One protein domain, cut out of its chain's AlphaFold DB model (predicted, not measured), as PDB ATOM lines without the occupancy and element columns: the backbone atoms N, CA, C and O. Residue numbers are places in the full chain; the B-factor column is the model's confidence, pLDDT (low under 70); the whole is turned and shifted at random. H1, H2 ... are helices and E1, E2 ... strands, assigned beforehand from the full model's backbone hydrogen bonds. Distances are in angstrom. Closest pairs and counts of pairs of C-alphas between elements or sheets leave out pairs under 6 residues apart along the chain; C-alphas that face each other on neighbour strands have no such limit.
ATOM      1  N   SER A  21     -42.404   4.176  11.561       87.25
ATOM      2  CA  SER A  21     -42.275   4.634  12.951       87.25
ATOM      3  C   SER A  21     -40.924   4.281  13.580       87.25
ATOM      4  O   SER A  21     -40.308   5.130  14.223       87.25
ATOM      5  N   ILE A  22     -40.407   3.067  13.354       89.88
ATOM      6  CA  ILE A  22     -39.083   2.665  13.853       89.88
ATOM      7  C   ILE A  22     -37.983   3.456  13.141       89.88
ATOM      8  O   ILE A  22     -37.022   3.899  13.776       89.88
ATOM      9  N   ARG A  23     -38.110   3.665  11.825       89.50
ATOM     10  CA  ARG A  23     -37.152   4.475  11.060       89.50
ATOM     11  C   ARG A  23     -37.124   5.911  11.570       89.50
ATOM     12  O   ARG A  23     -36.034   6.448  11.759       89.50
ATOM     13  N   LEU A  24     -38.291   6.495  11.849       91.19
ATOM     14  CA  LEU A  24     -38.403   7.834  12.420       91.19
ATOM     15  C   LEU A  24     -37.770   7.908  13.812       91.19
ATOM     16  O   LEU A  24     -36.984   8.814  14.050       91.19
ATOM     17  N   ALA A  25     -38.022   6.931  14.687       91.44
ATOM     18  CA  ALA A  25     -37.426   6.884  16.026       91.44
ATOM     19  C   ALA A  25     -35.888   6.787  15.989       91.44
ATOM     20  O   ALA A  25     -35.186   7.439  16.765       91.44
ATOM     21  N   ARG A  26     -35.333   5.999  15.058       89.50
ATOM     22  CA  ARG A  26     -33.876   5.940  14.849       89.50
ATOM     23  C   ARG A  26     -33.347   7.250  14.286       89.50
ATOM     24  O   ARG A  26     -32.306   7.722  14.734       89.50
ATOM     25  N   TRP A  27     -34.052   7.849  13.333       91.69
ATOM     26  CA  TRP A  27     -33.683   9.139  12.763       91.69
ATOM     27  C   TRP A  27     -33.685  10.248  13.829       91.69
ATOM     28  O   TRP A  27     -32.706  10.984  13.946       91.69
ATOM     29  N   SER A  28     -34.700  10.288  14.695       93.62
ATOM     30  CA  SER A  28     -34.833  11.293  15.756       93.62
ATOM     31  C   SER A  28     -33.792  11.167  16.872       93.62
ATOM     32  O   SER A  28     -33.664  12.065  17.697       93.62
ATOM     33  N   SER A  29     -33.015  10.077  16.913       92.12
ATOM     34  CA  SER A  29     -31.895   9.953  17.858       92.12
ATOM     35  C   SER A  29     -30.741  10.924  17.561       92.12
ATOM     36  O   SER A  29     -29.980  11.276  18.465       92.12
ATOM     37  N   ASN A  30     -30.631  11.380  16.309       92.88
ATOM     38  CA  ASN A  30     -29.552  12.247  15.828       92.88
ATOM     39  C   ASN A  30     -30.045  13.606  15.315       92.88
ATOM     40  O   ASN A  30     -29.256  14.550  15.213       92.88
ATOM     41  N   TRP A  31     -31.338  13.709  15.005       95.38
ATOM     42  CA  TRP A  31     -31.924  14.840  14.297       95.38
ATOM     43  C   TRP A  31     -33.218  15.302  14.953       95.38
ATOM     44  O   TRP A  31     -33.979  14.504  15.494       95.38
ATOM     45  N   SER A  32     -33.484  16.597  14.871       96.38
ATOM     46  CA  SER A  32     -34.749  17.194  15.281       96.38
ATOM     47  C   SER A  32     -35.117  18.333  14.338       96.38
ATOM     48  O   SER A  32     -34.245  18.901  13.684       96.38
ATOM     49  N   ILE A  33     -36.403  18.672  14.269       96.00
ATOM     50  CA  ILE A  33     -36.879  19.856  13.552       96.00
ATOM     51  C   ILE A  33     -37.276  20.897  14.593       96.00
ATOM     52  O   ILE A  33     -38.156  20.651  15.415       96.00
ATOM     53  N   VAL A  34     -36.624  22.059  14.556       96.12
ATOM     54  CA  VAL A  34     -36.918  23.194  15.437       96.12
ATOM     55  C   VAL A  34     -37.280  24.389  14.566       96.12
ATOM     56  O   VAL A  34     -36.445  24.915  13.827       96.12
ATOM     57  N   GLY A  35     -38.549  24.800  14.621       95.00
ATOM     58  CA  GLY A  35     -39.096  25.751  13.655       95.00
ATOM     59  C   GLY A  35     -38.952  25.206  12.233       95.00
ATOM     60  O   GLY A  35     -39.375  24.090  11.949       95.00
ATOM     61  N   SER A  36     -38.319  25.976  11.349       94.62
ATOM     62  CA  SER A  36     -38.018  25.550   9.978       94.62
ATOM     63  C   SER A  36     -36.672  24.837   9.822       94.62
ATOM     64  O   SER A  36     -36.312  24.497   8.705       94.62
ATOM     65  N   HIS A  37     -35.897  24.614  10.885       96.56
ATOM     66  CA  HIS A  37     -34.525  24.119  10.762       96.56
ATOM     67  C   HIS A  37     -34.390  22.652  11.162       96.56
ATOM     68  O   HIS A  37     -34.915  22.221  12.187       96.56
ATOM     69  N   MET A  38     -33.597  21.912  10.389       97.00
ATOM     70  CA  MET A  38     -33.047  20.624  10.789       97.00
ATOM     71  C   MET A  38     -31.890  20.852  11.748       97.00
ATOM     72  O   MET A  38     -30.951  21.570  11.412       97.00
ATOM     73  N   VAL A  39     -31.926  20.223  12.914       97.12
ATOM     74  CA  VAL A  39     -30.943  20.407  13.982       97.12
ATOM     75  C   VAL A  39     -30.311  19.072  14.339       97.12
ATOM     76  O   VAL A  39     -31.002  18.076  14.549       97.12
ATOM     77  N   CYS A  40     -28.984  19.051  14.446       95.81
ATOM     78  CA  CYS A  40     -28.275  17.913  15.016       95.81
ATOM     79  C   CYS A  40     -28.418  17.926  16.541       95.81
ATOM     80  O   CYS A  40     -28.002  18.883  17.191       95.81
ATOM     81  N   THR A  41     -28.909  16.838  17.131       94.75
ATOM     82  CA  THR A  41     -29.109  16.729  18.589       94.75
ATOM     83  C   THR A  41     -27.801  16.639  19.382       94.75
ATOM     84  O   THR A  41     -27.809  16.775  20.601       94.75
ATOM     85  N   ARG A  42     -26.664  16.411  18.705       93.38
ATOM     86  CA  ARG A  42     -25.337  16.263  19.327       93.38
ATOM     87  C   ARG A  42     -24.542  17.559  19.364       93.38
ATOM     88  O   ARG A  42     -23.913  17.860  20.368       93.38
ATOM     89  N   CYS A  43     -24.534  18.312  18.264       94.69
ATOM     90  CA  CYS A  43     -23.747  19.545  18.153       94.69
ATOM     91  C   CYS A  43     -24.581  20.817  17.996       94.69
ATOM     92  O   CYS A  43     -24.002  21.890  17.850       94.69
ATOM     93  N   MET A  44     -25.914  20.704  17.991       95.88
ATOM     94  CA  MET A  44     -26.869  21.814  17.880       95.88
ATOM     95  C   MET A  44     -26.716  22.686  16.627       95.88
ATOM     96  O   MET A  44     -27.346  23.733  16.516       95.88
ATOM     97  N   SER A  45     -25.908  22.256  15.655       95.81
ATOM     98  CA  SER A  45     -25.836  22.918  14.356       95.81
ATOM     99  C   SER A  45     -27.180  22.783  13.645       95.81
ATOM    100  O   SER A  45     -27.840  21.750  13.771       95.81
ATOM    101  N   GLY A  46     -27.572  23.831  12.924       96.06
ATOM    102  CA  GLY A  46     -28.833  23.912  12.199       96.06
ATOM    103  C   GLY A  46     -28.620  24.021  10.692       96.06
ATOM    104  O   GLY A  46     -27.650  24.624  10.229       96.06
ATOM    105  N   GLN A  47     -29.551  23.476   9.920       97.31
ATOM    106  CA  GLN A  47     -29.618  23.623   8.472       97.31
ATOM    107  C   GLN A  47     -31.046  23.985   8.074       97.31
ATOM    108  O   GLN A  47     -31.993  23.335   8.506       97.31
ATOM    109  N   ALA A  48     -31.188  25.016   7.248       96.69
ATOM    110  CA  ALA A  48     -32.465  25.423   6.672       96.69
ATOM    111  C   ALA A  48     -32.837  24.522   5.466       96.69
ATOM    112  O   ALA A  48     -31.934  23.936   4.851       96.69
ATOM    113  N   PRO A  49     -34.127  24.380   5.114       95.06
ATOM    114  CA  PRO A  49     -34.597  23.453   4.084       95.06
ATOM    115  C   PRO A  49     -34.097  23.823   2.684       95.06
ATOM    116  O   PRO A  49     -33.883  22.941   1.858       95.06
ATOM    117  N   GLU A  50     -33.794  25.095   2.424       96.12
ATOM    118  CA  GLU A  50     -33.220  25.559   1.153       96.12
ATOM    119  C   GLU A  50     -31.831  24.951   0.900       96.12
ATOM    120  O   GLU A  50     -31.363  24.879  -0.233       96.12
ATOM    121  N   LYS A  51     -31.164  24.485   1.961       95.25
ATOM    122  CA  LYS A  51     -29.857  23.819   1.910       95.25
ATOM    123  C   LYS A  51     -29.967  22.297   2.012       95.25
ATOM    124  O   LYS A  51     -28.942  21.646   2.173       95.25
ATOM    125  N   ALA A  52     -31.165  21.716   1.906       92.81
ATOM    126  CA  ALA A  52     -31.404  20.286   2.128       92.81
ATOM    127  C   ALA A  52     -30.603  19.343   1.212       92.81
ATOM    128  O   ALA A  52     -30.372  18.188   1.569       92.81
ATOM    129  N   LEU A  53     -30.176  19.833   0.044       90.19
ATOM    130  CA  LEU A  53     -29.355  19.090  -0.917       90.19
ATOM    131  C   LEU A  53     -27.849  19.160  -0.624       90.19
ATOM    132  O   LEU A  53     -27.069  18.486  -1.292       90.19
ATOM    133  N   LEU A  54     -27.429  19.965   0.351       91.88
ATOM    134  CA  LEU A  54     -26.038  20.077   0.777       91.88
ATOM    135  C   LEU A  54     -25.778  19.183   1.998       91.88
ATOM    136  O   LEU A  54     -26.687  18.988   2.812       91.88
ATOM    137  N   PRO A  55     -24.536  18.697   2.178       91.69
ATOM    138  CA  PRO A  55     -24.143  18.001   3.394       91.69
ATOM    139  C   PRO A  55     -24.465  18.816   4.651       91.69
ATOM    140  O   PRO A  55     -24.285  20.038   4.680       91.69
ATOM    141  N   PHE A  56     -24.923  18.135   5.697       94.94
ATOM    142  CA  PHE A  56     -25.285  18.772   6.951       94.94
ATOM    143  C   PHE A  56     -24.052  19.414   7.615       94.94
ATOM    144  O   PHE A  56     -23.030  18.743   7.799       94.94
ATOM    145  N   PRO A  57     -24.118  20.700   8.006       93.62
ATOM    146  CA  PRO A  57     -22.964  21.446   8.493       93.62
ATOM    147  C   PRO A  57     -22.701  21.172   9.981       93.62
ATOM    148  O   PRO A  57     -22.983  22.000  10.843       93.62
ATOM    149  N   HIS A  58     -22.160  20.001  10.310       94.31
ATOM    150  CA  HIS A  58     -21.776  19.685  11.688       94.31
ATOM    151  C   HIS A  58     -20.599  20.540  12.187       94.31
ATOM    152  O   HIS A  58     -19.638  20.803  11.461       94.31
ATOM    153  N   ALA A  59     -20.609  20.874  13.481       91.94
ATOM    154  CA  ALA A  59     -19.409  21.335  14.175       91.94
ATOM    155  C   ALA A  59     -18.288  20.274  14.131       91.94
ATOM    156  O   ALA A  59     -18.553  19.080  14.264       91.94
ATOM    157  N   LYS A  60     -17.022  20.710  14.040       87.25
ATOM    158  CA  LYS A  60     -15.840  19.830  13.879       87.25
ATOM    159  C   LYS A  60     -15.682  18.736  14.947       87.25
ATOM    160  O   LYS A  60     -15.025  17.739  14.693       87.25
ATOM    161  N   ARG A  61     -16.232  18.937  16.148       89.06
ATOM    162  CA  ARG A  61     -16.162  17.981  17.273       89.06
ATOM    163  C   ARG A  61     -17.403  17.090  17.391       89.06
ATOM    164  O   ARG A  61     -17.549  16.386  18.381       89.06
ATOM    165  N   CYS A  62     -18.330  17.167  16.440       91.19
ATOM    166  CA  CYS A  62     -19.524  16.336  16.462       91.19
ATOM    167  C   CYS A  62     -19.160  14.889  16.126       91.19
ATOM    168  O   CYS A  62     -18.493  14.642  15.131       91.19
ATOM    169  N   GLU A  63     -19.673  13.937  16.897       88.81
ATOM    170  CA  GLU A  63     -19.495  12.500  16.643       88.81
ATOM    171  C   GLU A  63     -20.077  12.047  15.293       88.81
ATOM    172  O   GLU A  63     -19.676  11.024  14.750       88.81
ATOM    173  N   LEU A  64     -21.015  12.822  14.740       85.81
ATOM    174  CA  LEU A  64     -21.620  12.579  13.430       85.81
ATOM    175  C   LEU A  64     -20.858  13.263  12.283       85.81
ATOM    176  O   LEU A  64     -21.196  13.070  11.116       85.81
ATOM    177  N   PHE A  65     -19.831  14.061  12.590       82.94
ATOM    178  CA  PHE A  65     -18.989  14.692  11.577       82.94
ATOM    179  C   PHE A  65     -18.225  13.616  10.790       82.94
ATOM    180  O   PHE A  65     -17.464  12.842  11.364       82.94
ATOM    181  N   GLY A  66     -18.420  13.576   9.469       70.56
ATOM    182  CA  GLY A  66     -17.754  12.617   8.579       70.56
ATOM    183  C   GLY A  66     -18.389  11.222   8.515       70.56
ATOM    184  O   GLY A  66     -17.850  10.358   7.830       70.56
ATOM    185  N   ALA A  67     -19.521  10.988   9.187       70.12
ATOM    186  CA  ALA A  67     -20.305   9.767   9.011       70.12
ATOM    187  C   ALA A  67     -21.175   9.833   7.736       70.12
ATOM    188  O   ALA A  67     -21.467  10.921   7.241       70.12
ATOM    189  N   ASP A  68     -21.683   8.687   7.262       60.56
ATOM    190  CA  ASP A  68     -22.573   8.571   6.083       60.56
ATOM    191  C   ASP A  68     -23.896   9.373   6.194       60.56
ATOM    192  O   ASP A  68     -24.680   9.461   5.247       60.56
ATOM    193  N   TYR A  69     -24.168   9.989   7.347       64.94
ATOM    194  CA  TYR A  69     -25.403  10.708   7.669       64.94
ATOM    195  C   TYR A  69     -25.385  12.180   7.236       64.94
ATOM    196  O   TYR A  69     -25.805  13.065   7.979       64.94
ATOM    197  N   LEU A  70     -24.924  12.458   6.020       80.56
ATOM    198  CA  LEU A  70     -24.754  13.832   5.540       80.56
ATOM    199  C   LEU A  70     -26.062  14.511   5.111       80.56
ATOM    200  O   LEU A  70     -26.090  15.730   5.000       80.56
ATOM    201  N   PHE A  71     -27.145  13.766   4.871       91.25
ATOM    202  CA  PHE A  71     -28.365  14.310   4.252       91.25
ATOM    203  C   PHE A  71     -29.634  13.990   5.059       91.25
ATOM    204  O   PHE A  71     -30.497  13.241   4.586       91.25
ATOM    205  N   PRO A  72     -29.788  14.549   6.275       93.12
ATOM    206  CA  PRO A  72     -30.907  14.230   7.163       93.12
ATOM    207  C   PRO A  72     -32.276  14.544   6.557       93.12
ATOM    208  O   PRO A  72     -33.213  13.776   6.769       93.12
ATOM    209  N   TRP A  73     -32.384  15.610   5.755       94.19
ATOM    210  CA  TRP A  73     -33.605  15.964   5.025       94.19
ATOM    211  C   TRP A  73     -34.038  14.883   4.039       94.19
ATOM    212  O   TRP A  73     -35.204  14.493   4.014       94.19
ATOM    213  N   ARG A  74     -33.090  14.347   3.262       91.06
ATOM    214  CA  ARG A  74     -33.359  13.260   2.316       91.06
ATOM    215  C   ARG A  74     -33.808  12.007   3.055       91.06
ATOM    216  O   ARG A  74     -34.795  11.387   2.669       91.06
ATOM    217  N   THR A  75     -33.110  11.642   4.131       89.88
ATOM    218  CA  THR A  75     -33.490  10.481   4.944       89.88
ATOM    219  C   THR A  75     -34.887  10.648   5.532       89.88
ATOM    220  O   THR A  75     -35.666   9.701   5.478       89.88
ATOM    221  N   LEU A  76     -35.230  11.838   6.034       92.00
ATOM    222  CA  LEU A  76     -36.564  12.122   6.556       92.00
ATOM    223  C   LEU A  76     -37.635  11.999   5.468       92.00
ATOM    224  O   LEU A  76     -38.637  11.327   5.696       92.00
ATOM    225  N   SER A  77     -37.403  12.568   4.280       90.75
ATOM    226  CA  SER A  77     -38.324  12.462   3.141       90.75
ATOM    227  C   SER A  77     -38.637  11.003   2.802       90.75
ATOM    228  O   SER A  77     -39.793  10.661   2.597       90.75
ATOM    229  N   LEU A  78     -37.632  10.122   2.821       88.50
ATOM    230  CA  LEU A  78     -37.819   8.686   2.582       88.50
ATOM    231  C   LEU A  78     -38.572   7.966   3.713       88.50
ATOM    232  O   LEU A  78     -39.010   6.830   3.528       88.50
ATOM    233  N   ILE A  79     -38.631   8.544   4.915       89.00
ATOM    234  CA  ILE A  79     -39.363   7.990   6.064       89.00
ATOM    235  C   ILE A  79     -40.831   8.402   6.008       89.00
ATOM    236  O   ILE A  79     -41.697   7.551   6.200       89.00
ATOM    237  N   VAL A  80     -41.102   9.684   5.745       88.94
ATOM    238  CA  VAL A  80     -42.462  10.254   5.765       88.94
ATOM    239  C   VAL A  80     -43.201  10.090   4.440       88.94
ATOM    240  O   VAL A  80     -44.426  10.060   4.413       88.94
ATOM    241  N   SER A  81     -42.462   9.957   3.342       84.94
ATOM    242  CA  SER A  81     -42.994   9.739   2.001       84.94
ATOM    243  C   SER A  81     -42.182   8.639   1.321       84.94
ATOM    244  O   SER A  81     -41.416   8.917   0.396       84.94
TER     245      SER A  81
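What this domain is: This is residues 21 to 81 of the 90 residues of an uncharacterized protein of Pseudomonas sp. LP_7_YM (UniProt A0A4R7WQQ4). With little regular structure, this domain has two short helices, H1 and H2, side by side, a small hairpin of E1 and E2 near the start of H2, and a long looping stretch, residues 41 to 71, making the end away from the helices. The printed part has 61 residues, 24 in named elements, in the order H1, E1, E2, H2; the class is mixed, the two-strand sheet E1 - E2 antiparallel. It is compact, radius of gyration of the C-alphas 10.7 A, spanning 31 by 24 by 21 A.

Where its parts are: H1, residues 21 to 27, begins at C-alpha (-42.275, 4.634, 12.951) and is 9.7 A long. E1, residues 31 to 34, and E2, residues 37 to 40, are each 9.8 A. H2, residues 72 to 80, measures 12.3 A and ends at C-alpha (-42.462, 10.254, 5.765).

How they stand to each other: H1 and H2 touch, the closest C-alphas, of Leu 24 and Ile 79, 6.4 A apart, at a shallow tilt of 3 degrees, opposite ways. In both, every O i to N i+4 pair is within hydrogen-bond range. H1 and E2 are apart. In the hairpin, N 32 and O 39 are within hydrogen-bond range at 2.9 A.

The domain as a whole: The printed part has no cut. The link E2 to H2 is long, 31 residues. Residues 68 to 69 are under pLDDT 70.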